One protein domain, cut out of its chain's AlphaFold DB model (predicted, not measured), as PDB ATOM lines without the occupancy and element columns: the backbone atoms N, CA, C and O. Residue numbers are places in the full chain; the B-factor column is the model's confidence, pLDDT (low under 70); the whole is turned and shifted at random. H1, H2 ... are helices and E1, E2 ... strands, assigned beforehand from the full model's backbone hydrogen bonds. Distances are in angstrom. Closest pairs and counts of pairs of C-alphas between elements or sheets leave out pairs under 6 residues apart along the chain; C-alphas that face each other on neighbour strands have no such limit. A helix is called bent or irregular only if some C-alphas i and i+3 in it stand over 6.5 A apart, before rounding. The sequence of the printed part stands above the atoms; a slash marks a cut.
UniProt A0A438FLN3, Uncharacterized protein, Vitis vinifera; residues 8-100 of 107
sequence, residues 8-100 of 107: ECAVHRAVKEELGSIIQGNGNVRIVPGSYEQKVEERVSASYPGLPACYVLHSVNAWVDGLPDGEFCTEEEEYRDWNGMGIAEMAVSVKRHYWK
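Overview. This is residues 8 to 100 of the 107 residues of an uncharacterized protein of Vitis vinifera (UniProt A0A438FLN3). A two-stranded ribbon makes one side of an open frame: the long hairpin of E2 and E3 turns a corner, where E3 runs on into E4, and goes on as the short pair of E1 and E4. The kinked helix H1 sits between that short pair and a second hairpin, E5 and E6, whose connecting loop sticks out with residues 80 to 91. There are 93 printed residues, with one named helix and six named strands in the order H1 E1 E2 E3 E4 E5 E6. The three two-stranded sheets, E1 - E4, E2 - E3 and E5 - E6, are antiparallel, and the class is mixed, helices and strands. The whole is loose, with a radius of gyration of the C-alphas of 16.7 A and spans of 39 by 36 by 26 A.

Arrangement. Begin with H1, residues 8 to 23; 10 of its 12 O i to N i+4 pairs are within hydrogen-bond range. Go on to E1, residues 29 to 31, where the C-alphas of His 12 and Val 29, the closest of H1 and E1, are 6.8 A apart. Next comes the hairpin of E2, residues 37 to 44, and E3, residues 52 to 59; look at N 41 and O 55, 2.8 A apart. H1 is apart from both E2 and E3. E3 runs on at 64 degrees into E4, residues 62 to 64, across a break of 2 residues. E4 is the antiparallel neighbour of E1, with N 30 and O 63 at 2.9 A, and H1 and E4 are near each other. E5, residues 72 to 76, and E6, residues 95 to 99, form the last hairpin, with N 97 and O 74 at 2.8 A. The closest C-alphas of H1 and E5 are those of Ser 21 and Thr 74, 6.0 A apart.

Along the chain. Find C-alpha 8 at (4.953, 3.512, -15.388); from there H1 runs 17.7 A to C-alpha 23. It has a kink of 59 degrees near residue 17 and is irregular, with C-alphas 18 and 21 lying 7.9 A apart. E1 measures 6.6 A and E4 6.3 A. E2 starts at C-alpha 37, (7.974, -9.609, -16.905), and is 22.5 A long; E3 is 22.2 A. E5 measures 13.7 A, and E6 runs 12.8 A to C-alpha 99 at (23.489, 2.634, -28.920).

Size, cuts and confidence. The two C-alphas farthest apart are those of Gly 34 and Ile 87, 46.6 A. The printed part has no cut. The link from E5 to E6, 18 residues, is long. The mean pLDDT of the printed part is 83.0; look for values under 70 at residues 25 to 27 and 77 to 94.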
ATOM      1  N   GLU A   8       4.936   2.382 -14.460       93.12
ATOM      2  CA  GLU A   8       4.953   3.512 -15.388       93.12
ATOM      3  C   GLU A   8       6.033   4.522 -14.998       93.12
ATOM      4  O   GLU A   8       6.867   4.892 -15.824       93.12
ATOM      5  N   CYS A   9       6.077   4.917 -13.721       93.62
ATOM      6  CA  CYS A   9       7.102   5.821 -13.206       93.62
ATOM      7  C   CYS A   9       8.509   5.245 -13.398       93.62
ATOM      8  O   CYS A   9       9.409   5.967 -13.826       93.62
ATOM      9  N   ALA A  10       8.690   3.947 -13.138       93.69
ATOM     10  CA  ALA A  10       9.973   3.282 -13.325       93.69
ATOM     11  C   ALA A  10      10.412   3.259 -14.794       93.69
ATOM     12  O   ALA A  10      11.585   3.504 -15.067       93.69
ATOM     13  N   VAL A  11       9.490   3.008 -15.728       93.81
ATOM     14  CA  VAL A  11       9.770   3.013 -17.173       93.81
ATOM     15  C   VAL A  11      10.142   4.405 -17.655       93.81
ATOM     16  O   VAL A  11      11.180   4.576 -18.288       93.81
ATOM     17  N   HIS A  12       9.332   5.414 -17.324       91.88
ATOM     18  CA  HIS A  12       9.627   6.793 -17.703       91.88
ATOM     19  C   HIS A  12      10.960   7.261 -17.124       91.88
ATOM     20  O   HIS A  12      11.723   7.937 -17.812       91.88
ATOM     21  N   ARG A  13      11.265   6.881 -15.878       91.19
ATOM     22  CA  ARG A  13      12.549   7.187 -15.252       91.19
ATOM     23  C   ARG A  13      13.704   6.485 -15.964       91.19
ATOM     24  O   ARG A  13      14.660   7.168 -16.297       91.19
ATOM     25  N   ALA A  14      13.601   5.185 -16.235       91.12
ATOM     26  CA  ALA A  14      14.650   4.431 -16.925       91.12
ATOM     27  C   ALA A  14      14.943   5.011 -18.317       91.12
ATOM     28  O   ALA A  14      16.090   5.292 -18.640       91.12
ATOM     29  N   VAL A  15      13.905   5.291 -19.114       91.19
ATOM     30  CA  VAL A  15      14.073   5.923 -20.435       91.19
ATOM     31  C   VAL A  15      14.688   7.317 -20.312       91.19
ATOM     32  O   VAL A  15      15.530   7.692 -21.122       91.19
ATOM     33  N   LYS A  16      14.295   8.099 -19.303       88.62
ATOM     34  CA  LYS A  16      14.851   9.436 -19.080       88.62
ATOM     35  C   LYS A  16      16.319   9.395 -18.647       88.62
ATOM     36  O   LYS A  16      17.078  10.243 -19.097       88.62
ATOM     37  N   GLU A  17      16.695   8.471 -17.770       86.69
ATOM     38  CA  GLU A  17      18.077   8.304 -17.299       86.69
ATOM     39  C   GLU A  17      18.996   7.909 -18.469       86.69
ATOM     40  O   GLU A  17      20.027   8.541 -18.666       86.69
ATOM     41  N   GLU A  18      18.557   6.974 -19.315       88.25
ATOM     42  CA  GLU A  18      19.372   6.402 -20.395       88.25
ATOM     43  C   GLU A  18      19.353   7.216 -21.699       88.25
ATOM     44  O   GLU A  18      20.372   7.363 -22.372       88.25
ATOM     45  N   LEU A  19      18.183   7.733 -22.092       90.25
ATOM     46  CA  LEU A  19      17.930   8.355 -23.402       90.25
ATOM     47  C   LEU A  19      17.558   9.841 -23.296       90.25
ATOM     48  O   LEU A  19      17.353  10.510 -24.311       90.25
ATOM     49  N   GLY A  20      17.483  10.395 -22.082       87.94
ATOM     50  CA  GLY A  20      17.020  11.762 -21.826       87.94
ATOM     51  C   GLY A  20      17.799  12.849 -22.566       87.94
ATOM     52  O   GLY A  20      17.200  13.846 -22.981       87.94
ATOM     53  N   SER A  21      19.106  12.653 -22.771       86.25
ATOM     54  CA  SER A  21      19.983  13.626 -23.436       86.25
ATOM     55  C   SER A  21      19.627  13.852 -24.910       86.25
ATOM     56  O   SER A  21      19.851  14.943 -25.430       86.25
ATOM     57  N   ILE A  22      19.041  12.851 -25.575       87.88
ATOM     58  CA  ILE A  22      18.689  12.914 -27.000       87.88
ATOM     59  C   ILE A  22      17.210  13.227 -27.231       87.88
ATOM     60  O   ILE A  22      16.882  13.930 -28.182       87.88
ATOM     61  N   ILE A  23      16.314  12.780 -26.343       84.75
ATOM     62  CA  ILE A  23      14.866  12.987 -26.508       84.75
ATOM     63  C   ILE A  23      14.382  14.356 -25.999       84.75
ATOM     64  O   ILE A  23      13.200  14.664 -26.142       84.75
ATOM     65  N   GLN A  24      15.261  15.172 -25.392       70.88
ATOM     66  CA  GLN A  24      15.014  16.553 -24.921       70.88
ATOM     67  C   GLN A  24      13.669  16.760 -24.189       70.88
ATOM     68  O   GLN A  24      13.037  17.807 -24.300       70.88
ATOM     69  N   GLY A  25      13.197  15.748 -23.453       62.84
ATOM     70  CA  GLY A  25      11.910  15.782 -22.743       62.84
ATOM     71  C   GLY A  25      10.650  15.647 -23.615       62.84
ATOM     72  O   GLY A  25       9.556  15.620 -23.061       62.84
ATOM     73  N   ASN A  26      10.790  15.508 -24.937       60.31
ATOM     74  CA  ASN A  26       9.690  15.333 -25.896       60.31
ATOM     75  C   ASN A  26       9.473  13.874 -26.326       60.31
ATOM     76  O   ASN A  26       8.519  13.586 -27.050       60.31
ATOM     77  N   GLY A  27      10.346  12.954 -25.906       67.38
ATOM     78  CA  GLY A  27      10.187  11.530 -26.183       67.38
ATOM     79  C   GLY A  27       8.944  10.987 -25.493       67.38
ATOM     80  O   GLY A  27       8.914  10.828 -24.272       67.38
ATOM     81  N   ASN A  28       7.903  10.713 -26.274       86.69
ATOM     82  CA  ASN A  28       6.721  10.038 -25.772       86.69
ATOM     83  C   ASN A  28       7.055   8.557 -25.568       86.69
ATOM     84  O   ASN A  28       7.529   7.891 -26.490       86.69
ATOM     85  N   VAL A  29       6.820   8.055 -24.356       92.38
ATOM     86  CA  VAL A  29       7.084   6.661 -23.987       92.38
ATOM     87  C   VAL A  29       5.756   5.941 -23.840       92.38
ATOM     88  O   VAL A  29       4.908   6.346 -23.046       92.38
ATOM     89  N   ARG A  30       5.574   4.861 -24.599       94.25
ATOM     90  CA  ARG A  30       4.366   4.030 -24.566       94.25
ATOM     91  C   ARG A  30       4.739   2.597 -24.235       94.25
ATOM     92  O   ARG A  30       5.397   1.928 -25.023       94.25
ATOM     93  N   ILE A  31       4.297   2.126 -23.076       95.25
ATOM     94  CA  ILE A  31       4.501   0.741 -22.647       95.25
ATOM     95  C   ILE A  31       3.684  -0.192 -23.542       95.25
ATOM     96  O   ILE A  31       2.509   0.071 -23.808       95.25
ATOM     97  N   VAL A  32       4.298  -1.287 -23.989       95.88
ATOM     98  CA  VAL A  32       3.599  -2.349 -24.713       95.88
ATOM     99  C   VAL A  32       2.708  -3.101 -23.715       95.88
ATOM    100  O   VAL A  32       3.214  -3.671 -22.745       95.88
ATOM    101  N   PRO A  33       1.377  -3.122 -23.901       94.75
ATOM    102  CA  PRO A  33       0.491  -3.808 -22.967       94.75
ATOM    103  C   PRO A  33       0.836  -5.299 -22.853       94.75
ATOM    104  O   PRO A  33       0.994  -5.983 -23.862       94.75
ATOM    105  N   GLY A  34       0.938  -5.803 -21.622       94.50
ATOM    106  CA  GLY A  34       1.217  -7.217 -21.349       94.50
ATOM    107  C   GLY A  34       2.679  -7.650 -21.504       94.50
ATOM    108  O   GLY A  34       2.962  -8.819 -21.283       94.50
ATOM    109  N   SER A  35       3.614  -6.748 -21.824       96.06
ATOM    110  CA  SER A  35       5.042  -7.096 -21.940       96.06
ATOM    111  C   SER A  35       5.804  -7.105 -20.614       96.06
ATOM    112  O   SER A  35       7.024  -7.227 -20.617       96.06
ATOM    113  N   TYR A  36       5.139  -6.815 -19.495       96.50
ATOM    114  CA  TYR A  36       5.808  -6.753 -18.202       96.50
ATOM    115  C   TYR A  36       6.160  -8.158 -17.718       96.50
ATOM    116  O   TYR A  36       5.278  -8.999 -17.541       96.50
ATOM    117  N   GLU A  37       7.438  -8.367 -17.439       96.25
ATOM    118  CA  GLU A  37       7.974  -9.609 -16.905       96.25
ATOM    119  C   GLU A  37       8.782  -9.339 -15.637       96.25
ATOM    120  O   GLU A  37       9.484  -8.330 -15.510       96.25
ATOM    121  N   GLN A  38       8.691 -10.266 -14.684       95.62
ATOM    122  CA  GLN A  38       9.469 -10.239 -13.454       95.62
ATOM    123  C   GLN A  38      10.246 -11.544 -13.315       95.62
ATOM    124  O   GLN A  38       9.673 -12.630 -13.409       95.62
ATOM    125  N   LYS A  39      11.544 -11.434 -13.033       96.06
ATOM    126  CA  LYS A  39      12.432 -12.577 -12.812       96.06
ATOM    127  C   LYS A  39      13.246 -12.370 -11.542       96.06
ATOM    128  O   LYS A  39      13.760 -11.281 -11.303       96.06
ATOM    129  N   VAL A  40      13.386 -13.422 -10.741       96.31
ATOM    130  CA  VAL A  40      14.287 -13.438  -9.584       96.31
ATOM    131  C   VAL A  40      15.575 -14.153  -9.979       96.31
ATOM    132  O   VAL A  40      15.529 -15.276 -10.480       96.31
ATOM    133  N   GLU A  41      16.717 -13.503  -9.775       94.56
ATOM    134  CA  GLU A  41      18.043 -14.068 -10.018       94.56
ATOM    135  C   GLU A  41      18.867 -14.098  -8.736       94.56
ATOM    136  O   GLU A  41      19.212 -13.061  -8.168       94.56
ATOM    137  N   GLU A  42      19.230 -15.300  -8.302       95.25
ATOM    138  CA  GLU A  42      20.135 -15.510  -7.177       95.25
ATOM    139  C   GLU A  42      21.550 -15.756  -7.701       95.25
ATOM    140  O   GLU A  42      21.796 -16.684  -8.472       95.25
ATOM    141  N   ARG A  43      22.498 -14.900  -7.313       93.12
ATOM    142  CA  ARG A  43      23.904 -15.010  -7.724       93.12
ATOM    143  C   ARG A  43      24.831 -14.396  -6.687       93.12
ATOM    144  O   ARG A  43      24.393 -13.670  -5.801       93.12
ATOM    145  N   VAL A  44      26.130 -14.647  -6.811       92.88
ATOM    146  CA  VAL A  44      27.130 -13.924  -6.012       92.88
ATOM    147  C   VAL A  44      27.097 -12.445  -6.397       92.88
ATOM    148  O   VAL A  44      27.077 -12.105  -7.581       92.88
ATOM    149  N   SER A  45      27.079 -11.564  -5.398       90.88
ATOM    150  CA  SER A  45      27.076 -10.121  -5.617       90.88
ATOM    151  C   SER A  45      28.329  -9.683  -6.373       90.88
ATOM    152  O   SER A  45      29.450  -9.931  -5.933       90.88
ATOM    153  N   ALA A  46      28.138  -8.980  -7.491       87.50
ATOM    154  CA  ALA A  46      29.244  -8.382  -8.238       87.50
ATOM    155  C   ALA A  46      29.927  -7.256  -7.439       87.50
ATOM    156  O   ALA A  46      31.136  -7.071  -7.533       87.50
ATOM    157  N   SER A  47      29.155  -6.526  -6.628       86.81
ATOM    158  CA  SER A  47      29.655  -5.423  -5.797       86.81
ATOM    159  C   SER A  47      30.270  -5.900  -4.480       86.81
ATOM    160  O   SER A  47      31.101  -5.201  -3.911       86.81
ATOM    161  N   TYR A  48      29.881  -7.087  -4.000       90.94
ATOM    162  CA  TYR A  48      30.384  -7.685  -2.760       90.94
ATOM    163  C   TYR A  48      30.747  -9.163  -2.978       90.94
ATOM    164  O   TYR A  48      29.951 -10.050  -2.650       90.94
ATOM    165  N   PRO A  49      31.938  -9.446  -3.540       90.75
ATOM    166  CA  PRO A  49      32.349 -10.805  -3.874       90.75
ATOM    167  C   PRO A  49      32.236 -11.769  -2.687       90.75
ATOM    168  O   PRO A  49      32.678 -11.470  -1.579       90.75
ATOM    169  N   GLY A  50      31.646 -12.940  -2.927       91.81
ATOM    170  CA  GLY A  50      31.440 -13.983  -1.917       91.81
ATOM    171  C   GLY A  50      30.143 -13.861  -1.111       91.81
ATOM    172  O   GLY A  50      29.773 -14.825  -0.444       91.81
ATOM    173  N   LEU A  51      29.417 -12.739  -1.199       94.69
ATOM    174  CA  LEU A  51      28.092 -12.617  -0.588       94.69
ATOM    175  C   LEU A  51      26.987 -13.046  -1.564       94.69
ATOM    176  O   LEU A  51      27.019 -12.642  -2.732       94.69
ATOM    177  N   PRO A  52      25.992 -13.832  -1.110       94.12
ATOM    178  CA  PRO A  52      24.819 -14.125  -1.917       94.12
ATOM    179  C   PRO A  52      24.003 -12.848  -2.134       94.12
ATOM    180  O   PRO A  52      23.811 -12.048  -1.217       94.12
ATOM    181  N   ALA A  53      23.511 -12.664  -3.352       95.00
ATOM    182  CA  ALA A  53      22.594 -11.604  -3.730       95.00
ATOM    183  C   ALA A  53      21.368 -12.195  -4.429       95.00
ATOM    184  O   ALA A  53      21.463 -13.172  -5.170       95.00
ATOM    185  N   CYS A  54      20.224 -11.559  -4.199       94.12
ATOM    186  CA  CYS A  54      18.957 -11.858  -4.847       94.12
ATOM    187  C   CYS A  54      18.506 -10.595  -5.587       94.12
ATOM    188  O   CYS A  54      18.285  -9.551  -4.970       94.12
ATOM    189  N   TYR A  55      18.434 -10.674  -6.913       91.38
ATOM    190  CA  TYR A  55      18.035  -9.581  -7.789       91.38
ATOM    191  C   TYR A  55      16.615  -9.820  -8.285       91.38
ATOM    192  O   TYR A  55      16.332 -10.841  -8.904       91.38
ATOM    193  N   VAL A  56      15.728  -8.855  -8.051       93.81
ATOM    194  CA  VAL A  56      14.396  -8.834  -8.658       93.81
ATOM    195  C   VAL A  56      14.470  -7.959  -9.905       93.81
ATOM    196  O   VAL A  56      14.531  -6.730  -9.818       93.81
ATOM    197  N   LEU A  57      14.528  -8.604 -11.065       93.81
ATOM    198  CA  LEU A  57      14.589  -7.961 -12.371       93.81
ATOM    199  C   LEU A  57      13.174  -7.712 -12.889       93.81
ATOM    200  O   LEU A  57      12.312  -8.587 -12.816       93.81
ATOM    201  N   HIS A  58      12.959  -6.509 -13.411       94.06
ATOM    202  CA  HIS A  58      11.704  -6.068 -14.007       94.06
ATOM    203  C   HIS A  58      11.988  -5.663 -15.450       94.06
ATOM    204  O   HIS A  58      12.790  -4.754 -15.675       94.06
ATOM    205  N   SER A  59      11.334  -6.323 -16.399       94.38
ATOM    206  CA  SER A  59      11.530  -6.131 -17.836       94.38
ATOM    207  C   SER A  59      10.220  -5.718 -18.493       94.38
ATOM    208  O   SER A  59       9.145  -6.143 -18.078       94.38
ATOM    209  N   VAL A  60      10.302  -4.842 -19.490       95.69
ATOM    210  CA  VAL A  60       9.136  -4.297 -20.187       95.69
ATOM    211  C   VAL A  60       9.555  -3.755 -21.545       95.69
ATOM    212  O   VAL A  60      10.606  -3.131 -21.671       95.69
ATOM    213  N   ASN A  61       8.714  -3.969 -22.551       94.81
ATOM    214  CA  ASN A  61       8.894  -3.395 -23.875       94.81
ATOM    215  C   ASN A  61       8.189  -2.036 -23.933       94.81
ATOM    216  O   ASN A  61       7.064  -1.880 -23.448       94.81
ATOM    217  N   ALA A  62       8.834  -1.047 -24.543       93.75
ATOM    218  CA  ALA A  62       8.281   0.291 -24.697       93.75
ATOM    219  C   ALA A  62       8.619   0.861 -26.075       93.75
ATOM    220  O   ALA A  62       9.712   0.656 -26.596       93.75
ATOM    221  N   TRP A  63       7.677   1.613 -26.635       93.19
ATOM    222  CA  TRP A  63       7.908   2.487 -27.776       93.19
ATOM    223  C   TRP A  63       8.391   3.838 -27.271       93.19
ATOM    224  O   TRP A  63       7.754   4.421 -26.392       93.19
ATOM    225  N   VAL A  64       9.489   4.332 -27.835       92.81
ATOM    226  CA  VAL A  64      10.061   5.639 -27.504       92.81
ATOM    227  C   VAL A  64      10.146   6.451 -28.785       92.81
ATOM    228  O   VAL A  64      10.870   6.094 -29.713       92.81
ATOM    229  N   ASP A  65       9.377   7.533 -28.844       91.12
ATOM    230  CA  ASP A  65       9.370   8.420 -30.001       91.12
ATOM    231  C   ASP A  65      10.604   9.349 -29.976       91.12
ATOM    232  O   ASP A  65      11.091   9.733 -28.910       91.12
ATOM    233  N   GLY A  66      11.090   9.752 -31.156       88.75
ATOM    234  CA  GLY A  66      12.171  10.740 -31.289       88.75
ATOM    235  C   GLY A  66      13.595  10.189 -31.165       88.75
ATOM    236  O   GLY A  66      14.529  10.974 -31.005       88.75
ATOM    237  N   LEU A  67      13.777   8.867 -31.236       91.31
ATOM    238  CA  LEU A  67      15.107   8.259 -31.300       91.31
ATOM    239  C   LEU A  67      15.720   8.396 -32.709       91.31
ATOM    240  O   LEU A  67      14.979   8.348 -33.691       91.31
ATOM    241  N   PRO A  68      17.052   8.567 -32.830       91.31
ATOM    242  CA  PRO A  68      17.733   8.603 -34.124       91.31
ATOM    243  C   PRO A  68      17.594   7.287 -34.898       91.31
ATOM    244  O   PRO A  68      17.717   6.220 -34.307       91.31
ATOM    245  N   ASP A  69      17.449   7.353 -36.224       89.88
ATOM    246  CA  ASP A  69      17.399   6.156 -37.087       89.88
ATOM    247  C   ASP A  69      18.745   5.400 -37.151       89.88
ATOM    248  O   ASP A  69      18.791   4.216 -37.475       89.88
ATOM    249  N   GLY A  70      19.856   6.090 -36.870       91.50
ATOM    250  CA  GLY A  70      21.212   5.534 -36.877       91.50
ATOM    251  C   GLY A  70      21.762   5.261 -35.478       91.50
ATOM    252  O   GLY A  70      21.097   5.504 -34.477       91.50
ATOM    253  N   GLU A  71      23.006   4.786 -35.413       94.38
ATOM    254  CA  GLU A  71      23.748   4.674 -34.154       94.38
ATOM    255  C   GLU A  71      23.903   6.049 -33.489       94.38
ATOM    256  O   GLU A  71      24.113   7.067 -34.155       94.38
ATOM    257  N   PHE A  72      23.816   6.082 -32.163       93.06
ATOM    258  CA  PHE A  72      23.933   7.313 -31.386       93.06
ATOM    259  C   PHE A  72      24.597   7.047 -30.038       93.06
ATOM    260  O   PHE A  72      24.824   5.904 -29.644       93.06
ATOM    261  N   CYS A  73      24.927   8.111 -29.310       91.38
ATOM    262  CA  CYS A  73      25.393   8.002 -27.938       91.38
ATOM    263  C   CYS A  73      24.571   8.883 -27.000       91.38
ATOM    264  O   CYS A  73      24.020   9.909 -27.405       91.38
ATOM    265  N   THR A  74      24.487   8.462 -25.745       90.25
ATOM    266  CA  THR A  74      23.858   9.215 -24.662       90.25
ATOM    267  C   THR A  74      24.836   9.350 -23.508       90.25
ATOM    268  O   THR A  74      25.838   8.635 -23.439       90.25
ATOM    269  N   GLU A  75      24.601  10.324 -22.642       84.25
ATOM    270  CA  GLU A  75      25.460  10.600 -21.495       84.25
ATOM    271  C   GLU A  75      24.601  10.612 -20.239       84.25
ATOM    272  O   GLU A  75      23.585  11.308 -20.187       84.25
ATOM    273  N   GLU A  76      25.019   9.843 -19.236       73.00
ATOM    274  CA  GLU A  76      24.386   9.846 -17.925       73.00
ATOM    275  C   GLU A  76      25.037  10.899 -17.027       73.00
ATOM    276  O   GLU A  76      26.235  10.844 -16.728       73.00
ATOM    277  N   GLU A  77      24.237  11.854 -16.557       66.44
ATOM    278  CA  GLU A  77      24.638  12.766 -15.488       66.44
ATOM    279  C   GLU A  77      24.331  12.122 -14.126       66.44
ATOM    280  O   GLU A  77      23.267  12.330 -13.535       66.44
ATOM    281  N   GLU A  78      25.263  11.319 -13.612       56.88
ATOM    282  CA  GLU A  78      25.193  10.831 -12.234       56.88
ATOM    283  C   GLU A  78      25.370  12.042 -11.282       56.88
ATOM    284  O   GLU A  78      26.304  12.824 -11.438       56.88
ATOM    285  N   TYR A  79      24.469  12.212 -10.300       54.91
ATOM    286  CA  TYR A  79      24.527  13.214  -9.206       54.91
ATOM    287  C   TYR A  79      24.032  14.657  -9.443       54.91
ATOM    288  O   TYR A  79      24.336  15.523  -8.619       54.91
ATOM    289  N   ARG A  80      23.196  14.952 -10.450       53.50
ATOM    290  CA  ARG A  80      22.669  16.330 -10.636       53.50
ATOM    291  C   ARG A  80      21.916  16.905  -9.414       53.50
ATOM    292  O   ARG A  80      21.903  18.117  -9.229       53.50
ATOM    293  N   ASP A  81      21.357  16.043  -8.558       52.53
ATOM    294  CA  ASP A  81      20.563  16.418  -7.372       52.53
ATOM    295  C   ASP A  81      21.334  16.348  -6.029       52.53
ATOM    296  O   ASP A  81      20.745  16.530  -4.958       52.53
ATOM    297  N   TRP A  82      22.645  16.068  -6.028       49.38
ATOM    298  CA  TRP A  82      23.430  15.978  -4.788       49.38
ATOM    299  C   TRP A  82      23.894  17.364  -4.307       49.38
ATOM    300  O   TRP A  82      24.910  17.889  -4.748       49.38
ATOM    301  N   ASN A  83      23.185  17.949  -3.335       54.09
ATOM    302  CA  ASN A  83      23.514  19.259  -2.736       54.09
ATOM    303  C   ASN A  83      24.612  19.200  -1.638       54.09
ATOM    304  O   ASN A  83      24.697  20.074  -0.776       54.09
ATOM    305  N   GLY A  84      25.416  18.133  -1.601       52.69
ATOM    306  CA  GLY A  84      26.456  17.922  -0.592       52.69
ATOM    307  C   GLY A  84      27.805  18.473  -1.045       52.69
ATOM    308  O   GLY A  84      28.580  17.775  -1.693       52.69
ATOM    309  N   MET A  85      28.078  19.722  -0.680       52.53
ATOM    310  CA  MET A  85      29.349  20.412  -0.893       52.53
ATOM    311  C   MET A  85      30.493  19.718  -0.130       52.53
ATOM    312  O   MET A  85      30.439  19.603   1.094       52.53
ATOM    313  N   GLY A  86      31.542  19.288  -0.841       50.09
ATOM    314  CA  GLY A  86      32.803  18.866  -0.223       50.09
ATOM    315  C   GLY A  86      33.615  17.845  -1.024       50.09
ATOM    316  O   GLY A  86      33.470  16.645  -0.828       50.09
ATOM    317  N   ILE A  87      34.543  18.330  -1.857       46.97
ATOM    318  CA  ILE A  87      35.777  17.636  -2.304       46.97
ATOM    319  C   ILE A  87      35.597  16.432  -3.268       46.97
ATOM    320  O   ILE A  87      36.561  16.024  -3.908       46.97
ATOM    321  N   ALA A  88      34.384  15.921  -3.502       49.72
ATOM    322  CA  ALA A  88      34.122  14.881  -4.514       49.72
ATOM    323  C   ALA A  88      34.006  15.406  -5.967       49.72
ATOM    324  O   ALA A  88      33.653  14.651  -6.869       49.72
ATOM    325  N   GLU A  89      34.343  16.677  -6.220       47.34
ATOM    326  CA  GLU A  89      34.267  17.348  -7.536       47.34
ATOM    327  C   GLU A  89      35.210  16.768  -8.618       47.34
ATOM    328  O   GLU A  89      35.228  17.253  -9.745       47.34
ATOM    329  N   MET A  90      35.997  15.728  -8.315       46.97
ATOM    330  CA  MET A  90      36.939  15.107  -9.262       46.97
ATOM    331  C   MET A  90      36.557  13.704  -9.742       46.97
ATOM    332  O   MET A  90      37.265  13.149 -10.582       46.97
ATOM    333  N   ALA A  91      35.451  13.119  -9.281       49.75
ATOM    334  CA  ALA A  91      34.934  11.901  -9.900       49.75
ATOM    335  C   ALA A  91      33.952  12.273 -11.021       49.75
ATOM    336  O   ALA A  91      32.749  12.067 -10.913       49.75
ATOM    337  N   VAL A  92      34.476  12.846 -12.109       54.19
ATOM    338  CA  VAL A  92      33.731  12.983 -13.368       54.19
ATOM    339  C   VAL A  92      33.598  11.584 -13.972       54.19
ATOM    340  O   VAL A  92      34.399  11.183 -14.811       54.19
ATOM    341  N   SER A  93      32.618  10.801 -13.529       55.88
ATOM    342  CA  SER A  93      32.216   9.587 -14.241       55.88
ATOM    343  C   SER A  93      30.990   9.890 -15.090       55.88
ATOM    344  O   SER A  93      29.898   9.408 -14.811       55.88
ATOM    345  N   VAL A  94      31.170  10.704 -16.133       58.34
ATOM    346  CA  VAL A  94      30.185  10.762 -17.221       58.34
ATOM    347  C   VAL A  94      30.260   9.416 -17.931       58.34
ATOM    348  O   VAL A  94      31.241   9.116 -18.619       58.34
ATOM    349  N   LYS A  95      29.256   8.565 -17.715       74.94
ATOM    350  CA  LYS A  95      29.124   7.307 -18.447       74.94
ATOM    351  C   LYS A  95      28.478   7.634 -19.785       74.94
ATOM    352  O   LYS A  95      27.326   8.050 -19.849       74.94
ATOM    353  N   ARG A  96      29.262   7.512 -20.857       87.31
ATOM    354  CA  ARG A  96      28.755   7.609 -22.225       87.31
ATOM    355  C   ARG A  96      28.297   6.227 -22.680       87.31
ATOM    356  O   ARG A  96      29.106   5.300 -22.717       87.31
ATOM    357  N   HIS A  97      27.031   6.109 -23.052       89.00
ATOM    358  CA  HIS A  97      26.441   4.901 -23.617       89.00
ATOM    359  C   HIS A  97      26.409   5.001 -25.140       89.00
ATOM    360  O   HIS A  97      26.105   6.057 -25.690       89.00
ATOM    361  N   TYR A  98      26.758   3.911 -25.824       91.50
ATOM    362  CA  TYR A  98      26.726   3.810 -27.284       91.50
ATOM    363  C   TYR A  98      25.608   2.852 -27.680       91.50
ATOM    364  O   TYR A  98      25.589   1.702 -27.241       91.50
ATOM    365  N   TRP A  99      24.696   3.335 -28.513       93.44
ATOM    366  CA  TRP A  99      23.489   2.634 -28.920       93.44
ATOM    367  C   TRP A  99      23.582   2.251 -30.387       93.44
ATOM    368  O   TRP A  99      23.941   3.065 -31.239       93.44
ATOM    369  N   LYS A 100      23.214   1.003 -30.670       93.81
ATOM    370  CA  LYS A 100      23.024   0.493 -32.022       93.81
ATOM    371  C   LYS A 100      21.662  -0.172 -32.117       93.81
ATOM    372  O   LYS A 100      21.243  -0.865 -31.187       93.81
TER     373      LYS A 100